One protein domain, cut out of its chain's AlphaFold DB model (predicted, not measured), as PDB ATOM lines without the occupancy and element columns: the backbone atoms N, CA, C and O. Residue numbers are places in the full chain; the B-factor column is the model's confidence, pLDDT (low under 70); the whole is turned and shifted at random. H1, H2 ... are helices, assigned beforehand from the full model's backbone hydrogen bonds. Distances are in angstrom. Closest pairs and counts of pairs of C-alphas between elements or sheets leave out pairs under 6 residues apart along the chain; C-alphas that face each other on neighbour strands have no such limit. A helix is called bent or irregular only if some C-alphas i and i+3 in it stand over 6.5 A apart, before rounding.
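What this domain is: This is residues 2 to 50 and 203 to 214 of the 214 residues of an uncharacterized protein of Lactococcus lactis (UniProt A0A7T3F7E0). One long straight helix, H1, makes the length of a rod, and two short helices, H2 and H3, form a small loose head near its last residues. Residues 2 to 27 of H1 stick out free, as do residues 44 to 49 beyond H2. The printed part has 61 residues with three named helices, H1, H2, H3 in chain order, and no named strand: all helix. It is extended, with a radius of gyration of the C-alphas of 18.7 A and spans of 64 by 23 by 18 A.

Where its parts are: H1, residues 2 to 34, runs 47.2 A from C-alpha 2 at (-24.751, -34.778, -0.172). It is neither bent nor irregular, but only just: C-alphas 10 and 13 are 6.2 A apart. H2 is residues 36 to 41, 8.8 A. H3, residues 207 to 213, 10.5 A, ends at C-alpha 213 (-55.058, -50.604, -28.854).

How they stand to each other: H1 and H2 are close but not clearly touching, the closest C-alphas being Leu 32 and Tyr 39, 7.6 A, at a steep tilt of 62 degrees, the same way. H2 and H3 are close but not clearly touching, closest at C-alphas Tyr 39 and Gln 207, 6.7 A; at 72 degrees they are only just about perpendicular. H1 and H3 are apart. Every O i to N i+4 pair is within hydrogen-bond range in H2 and H3, and 27 of 29 in H1.

The domain as a whole: The farthest C-alphas, Val 2 and Gly 48, are 65.2 A apart. Residues 51 to 202 are not printed; C-alphas 50 and 203 are 24.6 A apart across this cut. The link H1 to H2 is tight. Residues 2 to 7 have pLDDT under 70.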
ATOM      1  N   VAL A   2     -23.356 -34.299   0.020       58.22
ATOM      2  CA  VAL A   2     -24.751 -34.778  -0.172       58.22
ATOM      3  C   VAL A   2     -25.628 -33.878  -1.073       58.22
ATOM      4  O   VAL A   2     -26.439 -34.388  -1.841       58.22
ATOM      5  N   ARG A   3     -25.441 -32.549  -1.058       60.59
ATOM      6  CA  ARG A   3     -26.251 -31.586  -1.845       60.59
ATOM      7  C   ARG A   3     -26.072 -31.724  -3.368       60.59
ATOM      8  O   ARG A   3     -27.050 -31.654  -4.099       60.59
ATOM      9  N   ARG A   4     -24.845 -31.990  -3.841       61.62
ATOM     10  CA  ARG A   4     -24.537 -32.172  -5.275       61.62
ATOM     11  C   ARG A   4     -25.141 -33.464  -5.844       61.62
ATOM     12  O   ARG A   4     -25.681 -33.438  -6.940       61.62
ATOM     13  N   LYS A   5     -25.135 -34.563  -5.074       63.31
ATOM     14  CA  LYS A   5     -25.765 -35.840  -5.473       63.31
ATOM     15  C   LYS A   5     -27.287 -35.714  -5.640       63.31
ATOM     16  O   LYS A   5     -27.841 -36.287  -6.569       63.31
ATOM     17  N   LYS A   6     -27.947 -34.920  -4.786       68.62
ATOM     18  CA  LYS A   6     -29.390 -34.642  -4.892       68.62
ATOM     19  C   LYS A   6     -29.738 -33.799  -6.125       68.62
ATOM     20  O   LYS A   6     -30.736 -34.088  -6.762       68.62
ATOM     21  N   ILE A   7     -28.904 -32.826  -6.505       69.75
ATOM     22  CA  ILE A   7     -29.094 -32.015  -7.727       69.75
ATOM     23  C   ILE A   7     -28.923 -32.867  -8.993       69.75
ATOM     24  O   ILE A   7     -29.730 -32.759  -9.909       69.75
ATOM     25  N   VAL A   8     -27.923 -33.755  -9.034       71.12
ATOM     26  CA  VAL A   8     -27.757 -34.705 -10.152       71.12
ATOM     27  C   VAL A   8     -28.989 -35.608 -10.277       71.12
ATOM     28  O   VAL A   8     -29.530 -35.762 -11.365       71.12
ATOM     29  N   LEU A   9     -29.499 -36.135  -9.163       77.50
ATOM     30  CA  LEU A   9     -30.691 -36.983  -9.182       77.50
ATOM     31  C   LEU A   9     -31.979 -36.217  -9.543       77.50
ATOM     32  O   LEU A   9     -32.832 -36.772 -10.217       77.50
ATOM     33  N   PHE A  10     -32.126 -34.954  -9.132       80.88
ATOM     34  CA  PHE A  10     -33.341 -34.168  -9.396       80.88
ATOM     35  C   PHE A  10     -33.344 -33.413 -10.730       80.88
ATOM     36  O   PHE A  10     -34.420 -33.074 -11.203       80.88
ATOM     37  N   LEU A  11     -32.186 -33.135 -11.337       81.38
ATOM     38  CA  LEU A  11     -32.105 -32.403 -12.611       81.38
ATOM     39  C   LEU A  11     -31.574 -33.260 -13.758       81.38
ATOM     40  O   LEU A  11     -32.139 -33.236 -14.847       81.38
ATOM     41  N   VAL A  12     -30.512 -34.038 -13.538       87.25
ATOM     42  CA  VAL A  12     -29.880 -34.811 -14.622       87.25
ATOM     43  C   VAL A  12     -30.714 -36.040 -14.964       87.25
ATOM     44  O   VAL A  12     -30.916 -36.327 -16.137       87.25
ATOM     45  N   PHE A  13     -31.257 -36.738 -13.965       88.56
ATOM     46  CA  PHE A  13     -32.092 -37.918 -14.202       88.56
ATOM     47  C   PHE A  13     -33.359 -37.631 -15.036       88.56
ATOM     48  O   PHE A  13     -33.535 -38.297 -16.058       88.56
ATOM     49  N   PRO A  14     -34.219 -36.641 -14.700       92.31
ATOM     50  CA  PRO A  14     -35.380 -36.337 -15.536       92.31
ATOM     51  C   PRO A  14     -34.987 -35.799 -16.914       92.31
ATOM     52  O   PRO A  14     -35.673 -36.092 -17.889       92.31
ATOM     53  N   LEU A  15     -33.869 -35.074 -17.030       93.38
ATOM     54  CA  LEU A  15     -33.362 -34.619 -18.325       93.38
ATOM     55  C   LEU A  15     -32.943 -35.798 -19.217       93.38
ATOM     56  O   LEU A  15     -33.299 -35.835 -20.391       93.38
ATOM     57  N   VAL A  16     -32.233 -36.785 -18.664       94.38
ATOM     58  CA  VAL A  16     -31.859 -38.009 -19.392       94.38
ATOM     59  C   VAL A  16     -33.105 -38.794 -19.802       94.38
ATOM     60  O   VAL A  16     -33.198 -39.219 -20.952       94.38
ATOM     61  N   LEU A  17     -34.089 -38.937 -18.908       95.19
ATOM     62  CA  LEU A  17     -35.369 -39.571 -19.239       95.19
ATOM     63  C   LEU A  17     -36.100 -38.840 -20.369       95.19
ATOM     64  O   LEU A  17     -36.597 -39.489 -21.285       95.19
ATOM     65  N   LEU A  18     -36.130 -37.505 -20.340       96.12
ATOM     66  CA  LEU A  18     -36.744 -36.698 -21.392       96.12
ATOM     67  C   LEU A  18     -36.044 -36.908 -22.741       96.12
ATOM     68  O   LEU A  18     -36.713 -37.109 -23.749       96.12
ATOM     69  N   ILE A  19     -34.708 -36.916 -22.761       96.56
ATOM     70  CA  ILE A  19     -33.925 -37.166 -23.980       96.56
ATOM     71  C   ILE A  19     -34.216 -38.565 -24.535       96.56
ATOM     72  O   ILE A  19     -34.429 -38.711 -25.737       96.56
ATOM     73  N   LEU A  20     -34.275 -39.587 -23.677       96.44
ATOM     74  CA  LEU A  20     -34.617 -40.951 -24.089       96.44
ATOM     75  C   LEU A  20     -36.050 -41.039 -24.636       96.44
ATOM     76  O   LEU A  20     -36.282 -41.707 -25.644       96.44
ATOM     77  N   LEU A  21     -37.004 -40.340 -24.020       96.12
ATOM     78  CA  LEU A  21     -38.394 -40.300 -24.476       96.12
ATOM     79  C   LEU A  21     -38.521 -39.608 -25.840       96.12
ATOM     80  O   LEU A  21     -39.177 -40.124 -26.740       96.12
ATOM     81  N   LEU A  22     -37.830 -38.487 -26.041       96.38
ATOM     82  CA  LEU A  22     -37.790 -37.807 -27.337       96.38
ATOM     83  C   LEU A  22     -37.121 -38.676 -28.406       96.38
ATOM     84  O   LEU A  22     -37.626 -38.795 -29.521       96.38
ATOM     85  N   TRP A  23     -36.004 -39.326 -28.074       95.56
ATOM     86  CA  TRP A  23     -35.294 -40.187 -29.014       95.56
ATOM     87  C   TRP A  23     -36.122 -41.409 -29.424       95.56
ATOM     88  O   TRP A  23     -36.159 -41.760 -30.605       95.56
ATOM     89  N   THR A  24     -36.826 -42.029 -28.475       92.25
ATOM     90  CA  THR A  24     -37.741 -43.144 -28.757       92.25
ATOM     91  C   THR A  24     -38.930 -42.694 -29.598       92.25
ATOM     92  O   THR A  24     -39.220 -43.351 -30.595       92.25
ATOM     93  N   PHE A  25     -39.549 -41.552 -29.285       93.06
ATOM     94  CA  PHE A  25     -40.636 -40.980 -30.084       93.06
ATOM     95  C   PHE A  25     -40.211 -40.743 -31.540       93.06
ATOM     96  O   PHE A  25     -40.834 -41.273 -32.459       93.06
ATOM     97  N   LEU A  26     -39.084 -40.058 -31.755       93.56
ATOM     98  CA  LEU A  26     -38.541 -39.803 -33.094       93.56
ATOM     99  C   LEU A  26     -38.164 -41.095 -33.832       93.56
ATOM    100  O   LEU A  26     -38.268 -41.177 -35.055       93.56
ATOM    101  N   SER A  27     -37.698 -42.113 -33.106       92.62
ATOM    102  CA  SER A  27     -37.347 -43.410 -33.693       92.62
ATOM    103  C   SER A  27     -38.586 -44.198 -34.120       92.62
ATOM    104  O   SER A  27     -38.570 -44.833 -35.175       92.62
ATOM    105  N   ILE A  28     -39.661 -44.136 -33.328       93.56
ATOM    106  CA  ILE A  28     -40.967 -44.717 -33.658       93.56
ATOM    107  C   ILE A  28     -41.543 -44.023 -34.890       93.56
ATOM    108  O   ILE A  28     -41.884 -44.704 -35.851       93.56
ATOM    109  N   GLU A  29     -41.576 -42.690 -34.898       92.81
ATOM    110  CA  GLU A  29     -42.060 -41.886 -36.022       92.81
ATOM    111  C   GLU A  29     -41.322 -42.248 -37.320       92.81
ATOM    112  O   GLU A  29     -41.941 -42.682 -38.294       92.81
ATOM    113  N   LYS A  30     -39.984 -42.200 -37.318       92.75
ATOM    114  CA  LYS A  30     -39.172 -42.581 -38.487       92.75
ATOM    115  C   LYS A  30     -39.437 -44.010 -38.954       92.75
ATOM    116  O   LYS A  30     -39.461 -44.260 -40.156       92.75
ATOM    117  N   ASN A  31     -39.623 -44.950 -38.029       95.31
ATOM    118  CA  ASN A  31     -39.937 -46.335 -38.369       95.31
ATOM    119  C   ASN A  31     -41.328 -46.442 -39.022       95.31
ATOM    120  O   ASN A  31     -41.457 -47.064 -40.075       95.31
ATOM    121  N   LEU A  32     -42.344 -45.790 -38.458       94.50
ATOM    122  CA  LEU A  32     -43.697 -45.783 -39.016       94.50
ATOM    123  C   LEU A  32     -43.731 -45.170 -40.420       94.50
ATOM    124  O   LEU A  32     -44.347 -45.759 -41.304       94.50
ATOM    125  N   HIS A  33     -43.024 -44.063 -40.660       91.81
ATOM    126  CA  HIS A  33     -42.947 -43.449 -41.989       91.81
ATOM    127  C   HIS A  33     -42.154 -44.306 -42.991       91.81
ATOM    128  O   HIS A  33     -42.628 -44.560 -44.096       91.81
ATOM    129  N   ALA A  34     -40.969 -44.800 -42.618       91.19
ATOM    130  CA  ALA A  34     -40.106 -45.562 -43.529       91.19
ATOM    131  C   ALA A  34     -40.677 -46.944 -43.901       91.19
ATOM    132  O   ALA A  34     -40.412 -47.458 -44.992       91.19
ATOM    133  N   TYR A  35     -41.455 -47.549 -42.999       95.88
ATOM    134  CA  TYR A  35     -42.061 -48.872 -43.165       95.88
ATOM    135  C   TYR A  35     -43.595 -48.815 -43.241       95.88
ATOM    136  O   TYR A  35     -44.261 -49.831 -43.035       95.88
ATOM    137  N   SER A  36     -44.164 -47.655 -43.581       95.12
ATOM    138  CA  SER A  36     -45.614 -47.411 -43.631       95.12
ATOM    139  C   SER A  36     -46.363 -48.456 -44.465       95.12
ATOM    140  O   SER A  36     -47.383 -48.984 -44.035       95.12
ATOM    141  N   ILE A  37     -45.809 -48.834 -45.622       95.06
ATOM    142  CA  ILE A  37     -46.374 -49.849 -46.525       95.06
ATOM    143  C   ILE A  37     -46.437 -51.220 -45.847       95.06
ATOM    144  O   ILE A  37     -47.426 -51.939 -45.992       95.06
ATOM    145  N   TYR A  38     -45.378 -51.593 -45.116       95.94
ATOM    146  CA  TYR A  38     -45.365 -52.843 -44.364       95.94
ATOM    147  C   TYR A  38     -46.495 -52.837 -43.337       95.94
ATOM    148  O   TYR A  38     -47.271 -53.785 -43.310       95.94
ATOM    149  N   TYR A  39     -46.629 -51.773 -42.546       96.00
ATOM    150  CA  TYR A  39     -47.678 -51.692 -41.529       96.00
ATOM    151  C   TYR A  39     -49.079 -51.687 -42.131       96.00
ATOM    152  O   TYR A  39     -49.924 -52.448 -41.668       96.00
ATOM    153  N   ALA A  40     -49.305 -50.931 -43.209       94.62
ATOM    154  CA  ALA A  40     -50.582 -50.927 -43.911       94.62
ATOM    155  C   ALA A  40     -51.002 -52.353 -44.297       94.62
ATOM    156  O   ALA A  40     -52.114 -52.763 -44.034       94.62
ATOM    157  N   GLN A  41     -50.108 -53.190 -44.814       94.25
ATOM    158  CA  GLN A  41     -50.493 -54.554 -45.206       94.25
ATOM    159  C   GLN A  41     -50.746 -55.531 -44.053       94.25
ATOM    160  O   GLN A  41     -51.281 -56.610 -44.300       94.25
ATOM    161  N   HIS A  42     -50.325 -55.205 -42.832       93.44
ATOM    162  CA  HIS A  42     -50.448 -56.088 -41.667       93.44
ATOM    163  C   HIS A  42     -51.536 -55.631 -40.688       93.44
ATOM    164  O   HIS A  42     -51.672 -56.210 -39.612       93.44
ATOM    165  N   VAL A  43     -52.324 -54.623 -41.064       90.88
ATOM    166  CA  VAL A  43     -53.482 -54.144 -40.308       90.88
ATOM    167  C   VAL A  43     -54.761 -54.516 -41.073       90.88
ATOM    168  O   VAL A  43     -54.801 -54.378 -42.297       90.88
ATOM    169  N   PRO A  44     -55.827 -54.987 -40.399       92.31
ATOM    170  CA  PRO A  44     -57.119 -55.218 -41.037       92.31
ATOM    171  C   PRO A  44     -57.672 -53.963 -41.723       92.31
ATOM    172  O   PRO A  44     -57.700 -52.875 -41.148       92.31
ATOM    173  N   HIS A  45     -58.171 -54.126 -42.947       92.75
ATOM    174  CA  HIS A  45     -58.742 -53.036 -43.736       92.75
ATOM    175  C   HIS A  45     -60.261 -53.113 -43.803       92.75
ATOM    176  O   HIS A  45     -60.847 -54.192 -43.876       92.75
ATOM    177  N   ARG A  46     -60.907 -51.945 -43.846       93.00
ATOM    178  CA  ARG A  46     -62.341 -51.861 -44.130       93.00
ATOM    179  C   ARG A  46     -62.581 -52.110 -45.619       93.00
ATOM    180  O   ARG A  46     -61.804 -51.684 -46.473       93.00
ATOM    181  N   THR A  47     -63.699 -52.745 -45.953       92.12
ATOM    182  CA  THR A  47     -64.063 -53.000 -47.352       92.12
ATOM    183  C   THR A  47     -64.151 -51.694 -48.147       92.12
ATOM    184  O   THR A  47     -64.817 -50.739 -47.735       92.12
ATOM    185  N   GLY A  48     -63.480 -51.649 -49.300       88.38
ATOM    186  CA  GLY A  48     -63.465 -50.491 -50.199       88.38
ATOM    187  C   GLY A  48     -62.516 -49.354 -49.798       88.38
ATOM    188  O   GLY A  48     -62.649 -48.265 -50.345       88.38
ATOM    189  N   THR A  49     -61.598 -49.577 -48.852       91.75
ATOM    190  CA  THR A  49     -60.486 -48.653 -48.541       91.75
ATOM    191  C   THR A  49     -59.170 -49.169 -49.120       91.75
ATOM    192  O   THR A  49     -59.023 -50.381 -49.285       91.75
ATOM    193  N   ASP A  50     -58.208 -48.277 -49.363       91.50
ATOM    194  CA  ASP A  50     -56.859 -48.640 -49.820       91.50
ATOM    195  C   ASP A  50     -55.765 -47.962 -48.968       91.50
ATOM    196  O   ASP A  50     -55.129 -46.996 -49.395       91.50
ATOM    197  N   SER A 203     -36.939 -53.882 -38.814       91.56
ATOM    198  CA  SER A 203     -36.228 -54.691 -37.813       91.56
ATOM    199  C   SER A 203     -36.995 -54.744 -36.489       91.56
ATOM    200  O   SER A 203     -37.055 -55.781 -35.838       91.56
ATOM    201  N   ILE A 204     -37.612 -53.619 -36.111       90.69
ATOM    202  CA  ILE A 204     -38.501 -53.502 -34.953       90.69
ATOM    203  C   ILE A 204     -39.925 -53.392 -35.483       90.69
ATOM    204  O   ILE A 204     -40.303 -52.350 -36.017       90.69
ATOM    205  N   LYS A 205     -40.703 -54.468 -35.354       93.69
ATOM    206  CA  LYS A 205     -42.091 -54.522 -35.820       93.69
ATOM    207  C   LYS A 205     -43.002 -53.819 -34.823       93.69
ATOM    208  O   LYS A 205     -43.359 -54.405 -33.813       93.69
ATOM    209  N   LEU A 206     -43.445 -52.609 -35.144       93.06
ATOM    210  CA  LEU A 206     -44.368 -51.825 -34.314       93.06
ATOM    211  C   LEU A 206     -45.837 -52.280 -34.408       93.06
ATOM    212  O   LEU A 206     -46.710 -51.655 -33.816       93.06
ATOM    213  N   GLN A 207     -46.120 -53.395 -35.093       90.19
ATOM    214  CA  GLN A 207     -47.474 -53.953 -35.221       90.19
ATOM    215  C   GLN A 207     -48.107 -54.287 -33.860       90.19
ATOM    216  O   GLN A 207     -49.325 -54.237 -33.718       90.19
ATOM    217  N   PHE A 208     -47.291 -54.580 -32.840       89.25
ATOM    218  CA  PHE A 208     -47.790 -54.824 -31.485       89.25
ATOM    219  C   PHE A 208     -48.526 -53.611 -30.895       89.25
ATOM    220  O   PHE A 208     -49.421 -53.806 -30.085       89.25
ATOM    221  N   LEU A 209     -48.189 -52.378 -31.307       88.06
ATOM    222  CA  LEU A 209     -48.880 -51.172 -30.838       88.06
ATOM    223  C   LEU A 209     -50.338 -51.162 -31.297       88.06
ATOM    224  O   LEU A 209     -51.217 -50.811 -30.520       88.06
ATOM    225  N   TYR A 210     -50.600 -51.592 -32.535       87.25
ATOM    226  CA  TYR A 210     -51.966 -51.751 -33.031       87.25
ATOM    227  C   TYR A 210     -52.710 -52.830 -32.241       87.25
ATOM    228  O   TYR A 210     -53.797 -52.572 -31.738       87.25
ATOM    229  N   ASN A 211     -52.091 -54.001 -32.069       88.62
ATOM    230  CA  ASN A 211     -52.691 -55.124 -31.341       88.62
ATOM    231  C   ASN A 211     -52.981 -54.810 -29.863       88.62
ATOM    232  O   ASN A 211     -53.740 -55.528 -29.231       88.62
ATOM    233  N   TRP A 212     -52.320 -53.804 -29.288       89.44
ATOM    234  CA  TRP A 212     -52.551 -53.378 -27.910       89.44
ATOM    235  C   TRP A 212     -53.716 -52.387 -27.776       89.44
ATOM    236  O   TRP A 212     -54.314 -52.286 -26.710       89.44
ATOM    237  N   LEU A 213     -54.026 -51.646 -28.842       85.19
ATOM    238  CA  LEU A 213     -55.058 -50.604 -28.854       85.19
ATOM    239  C   LEU A 213     -56.437 -51.103 -29.316       85.19
ATOM    240  O   LEU A 213     -57.415 -50.373 -29.156       85.19
ATOM    241  N   VAL A 214     -56.504 -52.293 -29.921       80.12
ATOM    242  CA  VAL A 214     -57.706 -52.902 -30.518       80.12
ATOM    243  C   VAL A 214     -58.023 -54.210 -29.817       80.12
ATOM    244  O   VAL A 214     -59.215 -54.413 -29.503       80.12
TER     245      VAL A 214